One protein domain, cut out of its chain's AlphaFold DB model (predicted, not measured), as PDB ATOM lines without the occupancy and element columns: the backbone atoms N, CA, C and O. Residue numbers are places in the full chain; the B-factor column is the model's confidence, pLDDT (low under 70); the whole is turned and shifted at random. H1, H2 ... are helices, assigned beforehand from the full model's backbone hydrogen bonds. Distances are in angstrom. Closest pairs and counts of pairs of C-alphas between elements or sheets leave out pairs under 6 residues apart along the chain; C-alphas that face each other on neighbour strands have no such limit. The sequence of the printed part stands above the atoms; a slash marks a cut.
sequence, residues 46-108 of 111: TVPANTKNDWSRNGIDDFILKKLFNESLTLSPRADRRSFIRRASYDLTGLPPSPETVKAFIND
ATOM      1  N   THR A  46     -28.543 -19.243  34.563       93.56
ATOM      2  CA  THR A  46     -29.683 -20.145  34.725       93.56
ATOM      3  C   THR A  46     -30.974 -19.446  34.305       93.56
ATOM      4  O   THR A  46     -31.341 -18.404  34.857       93.56
ATOM      5  N   VAL A  47     -31.675 -20.036  33.339       92.56
ATOM      6  CA  VAL A  47     -32.983 -19.559  32.880       92.56
ATOM      7  C   VAL A  47     -34.019 -19.744  34.002       92.56
ATOM      8  O   VAL A  47     -34.058 -20.812  34.619       92.56
ATOM      9  N   PRO A  48     -34.845 -18.729  34.319       91.56
ATOM     10  CA  PRO A  48     -35.940 -18.876  35.266       91.56
ATOM     11  C   PRO A  48     -36.904 -19.987  34.858       91.56
ATOM     12  O   PRO A  48     -37.241 -20.115  33.689       91.56
ATOM     13  N   ALA A  49     -37.410 -20.747  35.829       84.75
ATOM     14  CA  ALA A  49     -38.449 -21.729  35.549       84.75
ATOM     15  C   ALA A  49     -39.724 -21.027  35.044       84.75
ATOM     16  O   ALA A  49     -40.321 -20.221  35.768       84.75
ATOM     17  N   ASN A  50     -40.155 -21.352  33.824       78.38
ATOM     18  CA  ASN A  50     -41.461 -20.943  33.320       78.38
ATOM     19  C   ASN A  50     -42.538 -21.705  34.091       78.38
ATOM     20  O   ASN A  50     -42.627 -22.929  34.008       78.38
ATOM     21  N   THR A  51     -43.336 -20.991  34.881       66.31
ATOM     22  CA  THR A  51     -44.328 -21.638  35.742       66.31
ATOM     23  C   THR A  51     -45.729 -21.669  35.145       66.31
ATOM     24  O   THR A  51     -46.497 -22.520  35.589       66.31
ATOM     25  N   LYS A  52     -46.109 -20.799  34.185       59.66
ATOM     26  CA  LYS A  52     -47.544 -20.614  33.852       59.66
ATOM     27  C   LYS A  52     -47.926 -20.033  32.479       59.66
ATOM     28  O   LYS A  52     -49.088 -19.656  32.335       59.66
ATOM     29  N   ASN A  53     -47.044 -19.904  31.482       66.00
ATOM     30  CA  ASN A  53     -47.457 -19.190  30.265       66.00
ATOM     31  C   ASN A  53     -46.892 -19.749  28.948       66.00
ATOM     32  O   ASN A  53     -45.681 -19.708  28.727       66.00
ATOM     33  N   ASP A  54     -47.801 -20.141  28.048       81.31
ATOM     34  CA  ASP A  54     -47.536 -20.511  26.645       81.31
ATOM     35  C   ASP A  54     -47.065 -19.320  25.787       81.31
ATOM     36  O   ASP A  54     -46.714 -19.467  24.617       81.31
ATOM     37  N   TRP A  55     -47.073 -18.106  26.345       85.88
ATOM     38  CA  TRP A  55     -46.550 -16.915  25.683       85.88
ATOM     39  C   TRP A  55     -45.035 -16.977  25.474       85.88
ATOM     40  O   TRP A  55     -44.550 -16.470  24.463       85.88
ATOM     41  N   SER A  56     -44.305 -17.582  26.417       88.94
ATOM     42  CA  SER A  56     -42.851 -17.724  26.326       88.94
ATOM     43  C   SER A  56     -42.493 -18.683  25.194       88.94
ATOM     44  O   SER A  56     -42.912 -19.840  25.195       88.94
ATOM     45  N   ARG A  57     -41.736 -18.206  24.202       87.94
ATOM     46  CA  ARG A  57     -41.304 -19.008  23.044       87.94
ATOM     47  C   ARG A  57     -39.878 -19.518  23.189       87.94
ATOM     48  O   ARG A  57     -39.472 -20.405  22.441       87.94
ATOM     49  N   ASN A  58     -39.098 -18.921  24.083       89.88
ATOM     50  CA  ASN A  58     -37.706 -19.269  24.338       89.88
ATOM     51  C   ASN A  58     -37.294 -18.843  25.759       89.88
ATOM     52  O   ASN A  58     -38.001 -18.098  26.429       89.88
ATOM     53  N   GLY A  59     -36.100 -19.251  26.194       90.06
ATOM     54  CA  GLY A  59     -35.615 -18.936  27.540       90.06
ATOM     55  C   GLY A  59     -35.390 -17.444  27.831       90.06
ATOM     56  O   GLY A  59     -35.295 -17.075  28.994       90.06
ATOM     57  N   ILE A  60     -35.313 -16.565  26.822       91.00
ATOM     58  CA  ILE A  60     -35.200 -15.108  27.032       91.00
ATOM     59  C   ILE A  60     -36.540 -14.549  27.525       91.00
ATOM     60  O   ILE A  60     -36.565 -13.729  28.446       91.00
ATOM     61  N   ASP A  61     -37.648 -15.026  26.957       92.00
ATOM     62  CA  ASP A  61     -39.001 -14.604  27.327       92.00
ATOM     63  C   ASP A  61     -39.306 -14.911  28.806       92.00
ATOM     64  O   ASP A  61     -39.991 -14.135  29.477       92.00
ATOM     65  N   ASP A  62     -38.715 -15.975  29.363       92.38
ATOM     66  CA  ASP A  62     -38.856 -16.338  30.779       92.38
ATOM     67  C   ASP A  62     -38.245 -15.292  31.726       92.38
ATOM     68  O   ASP A  62     -38.786 -15.024  32.805       92.38
ATOM     69  N   PHE A  63     -37.153 -14.628  31.324       93.06
ATOM     70  CA  PHE A  63     -36.599 -13.509  32.094       93.06
ATOM     71  C   PHE A  63     -37.536 -12.300  32.088       93.06
ATOM     72  O   PHE A  63     -37.690 -11.640  33.120       93.06
ATOM     73  N   ILE A  64     -38.186 -12.026  30.951       92.06
ATOM     74  CA  ILE A  64     -39.161 -10.937  30.820       92.06
ATOM     75  C   ILE A  64     -40.373 -11.225  31.708       92.06
ATOM     76  O   ILE A  64     -40.762 -10.371  32.503       92.06
ATOM     77  N   LEU A  65     -40.924 -12.442  31.641       91.56
ATOM     78  CA  LEU A  65     -42.049 -12.864  32.477       91.56
ATOM     79  C   LEU A  65     -41.727 -12.756  33.968       91.56
ATOM     80  O   LEU A  65     -42.520 -12.194  34.723       91.56
ATOM     81  N   LYS A  66     -40.549 -13.233  34.395       92.00
ATOM     82  CA  LYS A  66     -40.098 -13.101  35.788       92.00
ATOM     83  C   LYS A  66     -40.049 -11.637  36.225       92.00
ATOM     84  O   LYS A  66     -40.476 -11.313  37.332       92.00
ATOM     85  N   LYS A  67     -39.525 -10.749  35.375       92.94
ATOM     86  CA  LYS A  67     -39.422  -9.318  35.681       92.94
ATOM     87  C   LYS A  67     -40.799  -8.659  35.783       92.94
ATOM     88  O   LYS A  67     -41.044  -7.976  36.770       92.94
ATOM     89  N   LEU A  68     -41.694  -8.922  34.828       92.44
ATOM     90  CA  LEU A  68     -43.071  -8.418  34.843       92.44
ATOM     91  C   LEU A  68     -43.827  -8.885  36.088       92.44
ATOM     92  O   LEU A  68     -44.450  -8.070  36.761       92.44
ATOM     93  N   PHE A  69     -43.708 -10.168  36.443       90.12
ATOM     94  CA  PHE A  69     -44.328 -10.719  37.647       90.12
ATOM     95  C   PHE A  69     -43.829 -10.025  38.921       90.12
ATOM     96  O   PHE A  69     -44.636  -9.597  39.743       90.12
ATOM     97  N   ASN A  70     -42.511  -9.848  39.059       93.25
ATOM     98  CA  ASN A  70     -41.920  -9.150  40.206       93.25
ATOM     99  C   ASN A  70     -42.381  -7.690  40.319       93.25
ATOM    100  O   ASN A  70     -42.452  -7.153  41.420       93.25
ATOM    101  N   GLU A  71     -42.676  -7.047  39.192       95.88
ATOM    102  CA  GLU A  71     -43.165  -5.667  39.134       95.88
ATOM    103  C   GLU A  71     -44.697  -5.568  39.144       95.88
ATOM    104  O   GLU A  71     -45.236  -4.469  39.059       95.88
ATOM    105  N   SER A  72     -45.410  -6.694  39.278       94.19
ATOM    106  CA  SER A  72     -46.879  -6.753  39.192       94.19
ATOM    107  C   SER A  72     -47.436  -6.148  37.892       94.19
ATOM    108  O   SER A  72     -48.525  -5.577  37.868       94.19
ATOM    109  N   LEU A  73     -46.682  -6.278  36.798       93.44
ATOM    110  CA  LEU A  73     -47.059  -5.836  35.461       93.44
ATOM    111  C   LEU A  73     -47.575  -7.008  34.626       93.44
ATOM    112  O   LEU A  73     -47.172  -8.159  34.790       93.44
ATOM    113  N   THR A  74     -48.448  -6.696  33.674       89.81
ATOM    114  CA  THR A  74     -48.970  -7.660  32.702       89.81
ATOM    115  C   THR A  74     -48.309  -7.484  31.342       89.81
ATOM    116  O   THR A  74     -47.847  -6.399  30.990       89.81
ATOM    117  N   LEU A  75     -48.310  -8.552  30.542       89.00
ATOM    118  CA  LEU A  75     -47.864  -8.495  29.153       89.00
ATOM    119  C   LEU A  75     -48.689  -7.485  28.350       89.00
ATOM    120  O   LEU A  75     -49.910  -7.395  28.503       89.00
ATOM    121  N   SER A  76     -48.021  -6.764  27.453       89.62
ATOM    122  CA  SER A  76     -48.716  -5.946  26.467       89.62
ATOM    123  C   SER A  76     -49.410  -6.839  25.431       89.62
ATOM    124  O   SER A  76     -48.897  -7.906  25.074       89.62
ATOM    125  N   PRO A  77     -50.586  -6.429  24.925       89.19
ATOM    126  CA  PRO A  77     -51.246  -7.163  23.861       89.19
ATOM    127  C   PRO A  77     -50.387  -7.140  22.594       89.19
ATOM    128  O   PRO A  77     -49.684  -6.166  22.301       89.19
ATOM    129  N   ARG A  78     -50.475  -8.213  21.804       87.81
ATOM    130  CA  ARG A  78     -49.827  -8.264  20.491       87.81
ATOM    131  C   ARG A  78     -50.376  -7.134  19.619       87.81
ATOM    132  O   ARG A  78     -51.582  -6.906  19.581       87.81
ATOM    133  N   ALA A  79     -49.486  -6.446  18.908       93.25
ATOM    134  CA  ALA A  79     -49.891  -5.428  17.946       93.25
ATOM    135  C   ALA A  79     -50.805  -6.033  16.868       93.25
ATOM    136  O   ALA A  79     -50.559  -7.144  16.389       93.25
ATOM    137  N   ASP A  80     -51.827  -5.281  16.464       93.62
ATOM    138  CA  ASP A  80     -52.665  -5.647  15.328       93.62
ATOM    139  C   ASP A  80     -51.850  -5.648  14.021       93.62
ATOM    140  O   ASP A  80     -50.796  -5.010  13.913       93.62
ATOM    141  N   ARG A  81     -52.353  -6.350  12.999       94.00
ATOM    142  CA  ARG A  81     -51.647  -6.530  11.718       94.00
ATOM    143  C   ARG A  81     -51.285  -5.201  11.052       94.00
ATOM    144  O   ARG A  81     -50.204  -5.083  10.478       94.00
ATOM    145  N   ARG A  82     -52.150  -4.185  11.151       95.06
ATOM    146  CA  ARG A  82     -51.928  -2.872  10.531       95.06
ATOM    147  C   ARG A  82     -50.844  -2.088  11.266       95.06
ATOM    148  O   ARG A  82     -49.979  -1.494  10.622       95.06
ATOM    149  N   SER A  83     -50.854  -2.109  12.598       95.94
ATOM    150  CA  SER A  83     -49.776  -1.524  13.401       95.94
ATOM    151  C   SER A  83     -48.443  -2.226  13.162       95.94
ATOM    152  O   SER A  83     -47.411  -1.557  13.095       95.94
ATOM    153  N   PHE A  84     -48.461  -3.553  13.007       95.62
ATOM    154  CA  PHE A  84     -47.261  -4.355  12.793       95.62
ATOM    155  C   PHE A  84     -46.553  -3.998  11.481       95.62
ATOM    156  O   PHE A  84     -45.382  -3.624  11.518       95.62
ATOM    157  N   ILE A  85     -47.258  -4.033  10.340       96.69
ATOM    158  CA  ILE A  85     -46.649  -3.712   9.037       96.69
ATOM    159  C   ILE A  85     -46.119  -2.281   8.995       96.69
ATOM    160  O   ILE A  85     -45.026  -2.042   8.500       96.69
ATOM    161  N   ARG A  86     -46.846  -1.328   9.589       96.69
ATOM    162  CA  ARG A  86     -46.410   0.068   9.629       96.69
ATOM    163  C   ARG A  86     -45.100   0.232  10.400       96.69
ATOM    164  O   ARG A  86     -44.214   0.922   9.910       96.69
ATOM    165  N   ARG A  87     -44.982  -0.374  11.588       97.25
ATOM    166  CA  ARG A  87     -43.752  -0.312  12.399       97.25
ATOM    167  C   ARG A  87     -42.587  -0.968  11.668       97.25
ATOM    168  O   ARG A  87     -41.569  -0.321  11.481       97.25
ATOM    169  N   ALA A  88     -42.795  -2.182  11.160       96.75
ATOM    170  CA  ALA A  88     -41.770  -2.901  10.415       96.75
ATOM    171  C   ALA A  88     -41.269  -2.110   9.195       96.75
ATOM    172  O   ALA A  88     -40.067  -2.061   8.959       96.75
ATOM    173  N   SER A  89     -42.158  -1.455   8.439       97.69
ATOM    174  CA  SER A  89     -41.748  -0.610   7.311       97.69
ATOM    175  C   SER A  89     -40.907   0.583   7.756       97.69
ATOM    176  O   SER A  89     -39.833   0.789   7.203       97.69
ATOM    177  N   TYR A  90     -41.330   1.321   8.785       98.00
ATOM    178  CA  TYR A  90     -40.527   2.434   9.294       98.00
ATOM    179  C   TYR A  90     -39.163   1.981   9.820       98.00
ATOM    180  O   TYR A  90     -38.167   2.626   9.515       98.00
ATOM    181  N   ASP A  91     -39.104   0.871  10.552       97.56
ATOM    182  CA  ASP A  91     -37.853   0.374  11.131       97.56
ATOM    183  C   ASP A  91     -36.869  -0.103  10.050       97.56
ATOM    184  O   ASP A  91     -35.663   0.099  10.175       97.56
ATOM    185  N   LEU A  92     -37.373  -0.731   8.982       97.44
ATOM    186  CA  LEU A  92     -36.538  -1.324   7.933       97.44
ATOM    187  C   LEU A  92     -36.179  -0.349   6.810       97.44
ATOM    188  O   LEU A  92     -35.086  -0.442   6.255       97.44
ATOM    189  N   THR A  93     -37.093   0.544   6.428       96.38
ATOM    190  CA  THR A  93     -36.920   1.417   5.252       96.38
ATOM    191  C   THR A  93     -36.993   2.903   5.578       96.38
ATOM    192  O   THR A  93     -36.651   3.724   4.731       96.38
ATOM    193  N   GLY A  94     -37.459   3.276   6.772       97.75
ATOM    194  CA  GLY A  94     -37.719   4.670   7.138       97.75
ATOM    195  C   GLY A  94     -38.965   5.270   6.480       97.75
ATOM    196  O   GLY A  94     -39.272   6.439   6.711       97.75
ATOM    197  N   LEU A  95     -39.707   4.496   5.682       97.56
ATOM    198  CA  LEU A  95     -40.853   4.969   4.907       97.56
ATOM    199  C   LEU A  95     -42.149   4.263   5.333       97.56
ATOM    200  O   LEU A  95     -42.121   3.105   5.762       97.56
ATOM    201  N   PRO A  96     -43.314   4.926   5.202       97.19
ATOM    202  CA  PRO A  96     -44.593   4.261   5.413       97.19
ATOM    203  C   PRO A  96     -44.842   3.177   4.347       97.19
ATOM    204  O   PRO A  96     -44.416   3.332   3.199       97.19
ATOM    205  N   PRO A  97     -45.582   2.104   4.679       97.50
ATOM    206  CA  PRO A  97     -45.988   1.111   3.689       97.50
ATOM    207  C   PRO A  97     -47.008   1.694   2.702       97.50
ATOM    208  O   PRO A  97     -47.842   2.523   3.076       97.50
ATOM    209  N   SER A  98     -47.002   1.202   1.459       97.06
ATOM    210  CA  SER A  98     -48.049   1.547   0.490       97.06
ATOM    211  C   SER A  98     -49.404   0.930   0.884       97.06
ATOM    212  O   SER A  98     -49.436  -0.115   1.551       97.06
ATOM    213  N   PRO A  99     -50.539   1.512   0.458       96.75
ATOM    214  CA  PRO A  99     -51.861   0.939   0.710       96.75
ATOM    215  C   PRO A  99     -52.012  -0.510   0.219       96.75
ATOM    216  O   PRO A  99     -52.647  -1.325   0.889       96.75
ATOM    217  N   GLU A 100     -51.417  -0.849  -0.924       96.94
ATOM    218  CA  GLU A 100     -51.434  -2.192  -1.517       96.94
ATOM    219  C   GLU A 100     -50.670  -3.181  -0.637       96.94
ATOM    220  O   GLU A 100     -51.177  -4.261  -0.341       96.94
ATOM    221  N   THR A 101     -49.494  -2.776  -0.147       95.81
ATOM    222  CA  THR A 101     -48.667  -3.583   0.761       95.81
ATOM    223  C   THR A 101     -49.409  -3.878   2.061       95.81
ATOM    224  O   THR A 101     -49.417  -5.014   2.532       95.81
ATOM    225  N   VAL A 102     -50.087  -2.875   2.631       96.69
ATOM    226  CA  VAL A 102     -50.891  -3.062   3.846       96.69
ATOM    227  C   VAL A 102     -52.032  -4.050   3.598       96.69
ATOM    228  O   VAL A 102     -52.237  -4.945   4.414       96.69
ATOM    229  N   LYS A 103     -52.758  -3.929   2.478       96.50
ATOM    230  CA  LYS A 103     -53.845  -4.861   2.124       96.50
ATOM    231  C   LYS A 103     -53.333  -6.288   1.933       96.50
ATOM    232  O   LYS A 103     -53.924  -7.212   2.484       96.50
ATOM    233  N   ALA A 104     -52.237  -6.456   1.192       95.62
ATOM    234  CA  ALA A 104     -51.617  -7.757   0.966       95.62
ATOM    235  C   ALA A 104     -51.192  -8.401   2.292       95.62
ATOM    236  O   ALA A 104     -51.549  -9.543   2.559       95.62
ATOM    237  N   PHE A 105     -50.524  -7.641   3.169       95.50
ATOM    238  CA  PHE A 105     -50.105  -8.136   4.476       95.50
ATOM    239  C   PHE A 105     -51.293  -8.493   5.370       95.50
ATOM    240  O   PHE A 105     -51.298  -9.551   5.986       95.50
ATOM    241  N   ILE A 106     -52.320  -7.642   5.457       95.62
ATOM    242  CA  ILE A 106     -53.475  -7.907   6.326       95.62
ATOM    243  C   ILE A 106     -54.202  -9.192   5.905       95.62
ATOM    244  O   ILE A 106     -54.600  -9.947   6.788       95.62
ATOM    245  N   ASN A 107     -54.307  -9.463   4.603       95.50
ATOM    246  CA  ASN A 107     -55.045 -10.608   4.063       95.50
ATOM    247  C   ASN A 107     -54.206 -11.888   3.890       95.50
ATOM    248  O   ASN A 107     -54.753 -12.902   3.463       95.50
ATOM    249  N   ASP A 108     -52.905 -11.865   4.196       94.31
ATOM    250  CA  ASP A 108     -52.031 -13.041   4.098       94.31
ATOM    251  C   ASP A 108     -52.357 -14.082   5.196       94.31
ATOM    252  O   ASP A 108     -52.149 -13.793   6.381       94.31
TER     253      ASP A 108
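What this domain is: This is residues 46 to 108 of the 111 residues of the protein "PSCyt2 domain-containing protein" of Verrucomicrobiales bacterium (UniProt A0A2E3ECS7). Two small lobes are joined by a stretched link, residues 71 to 80: one lobe is H1 with the loop of residues 46 to 58 beside it, the other is H2 and H3 meeting as a V. The printed part has 63 residues with three named helices in the order H1, H2, H3, and no named strand: all helix. It is only just extended, close to loose, with a radius of gyration of the C-alphas of 16.3 A and spans of 44 by 23 by 21 A.

Where its parts are: Find C-alpha 59 at (-35.615, -18.936, 27.540); from there H1 runs 17.2 A to residue 70. H2, residues 81 to 93, covers 17.9 A. H3, residues 99 to 107, ends at (-55.045, -10.608, 4.063).

How they stand to each other: H1 is apart from H2 and H3. H2 touches H3 with residues 81 to 86 alone; the closest C-alphas, Arg 81 and Ile 106, are 5.9 A apart. Their steep tilt is 52 degrees, opposite ways. Every O i to N i+4 pair is within hydrogen-bond range in H2 and H3, and 7 of 8 in H1.

The domain as a whole: Look at Thr 46 and Glu 100, whose C-alphas are farthest apart, 45.9 A. The printed part has no cut. Residues 51 to 53 are under pLDDT 70.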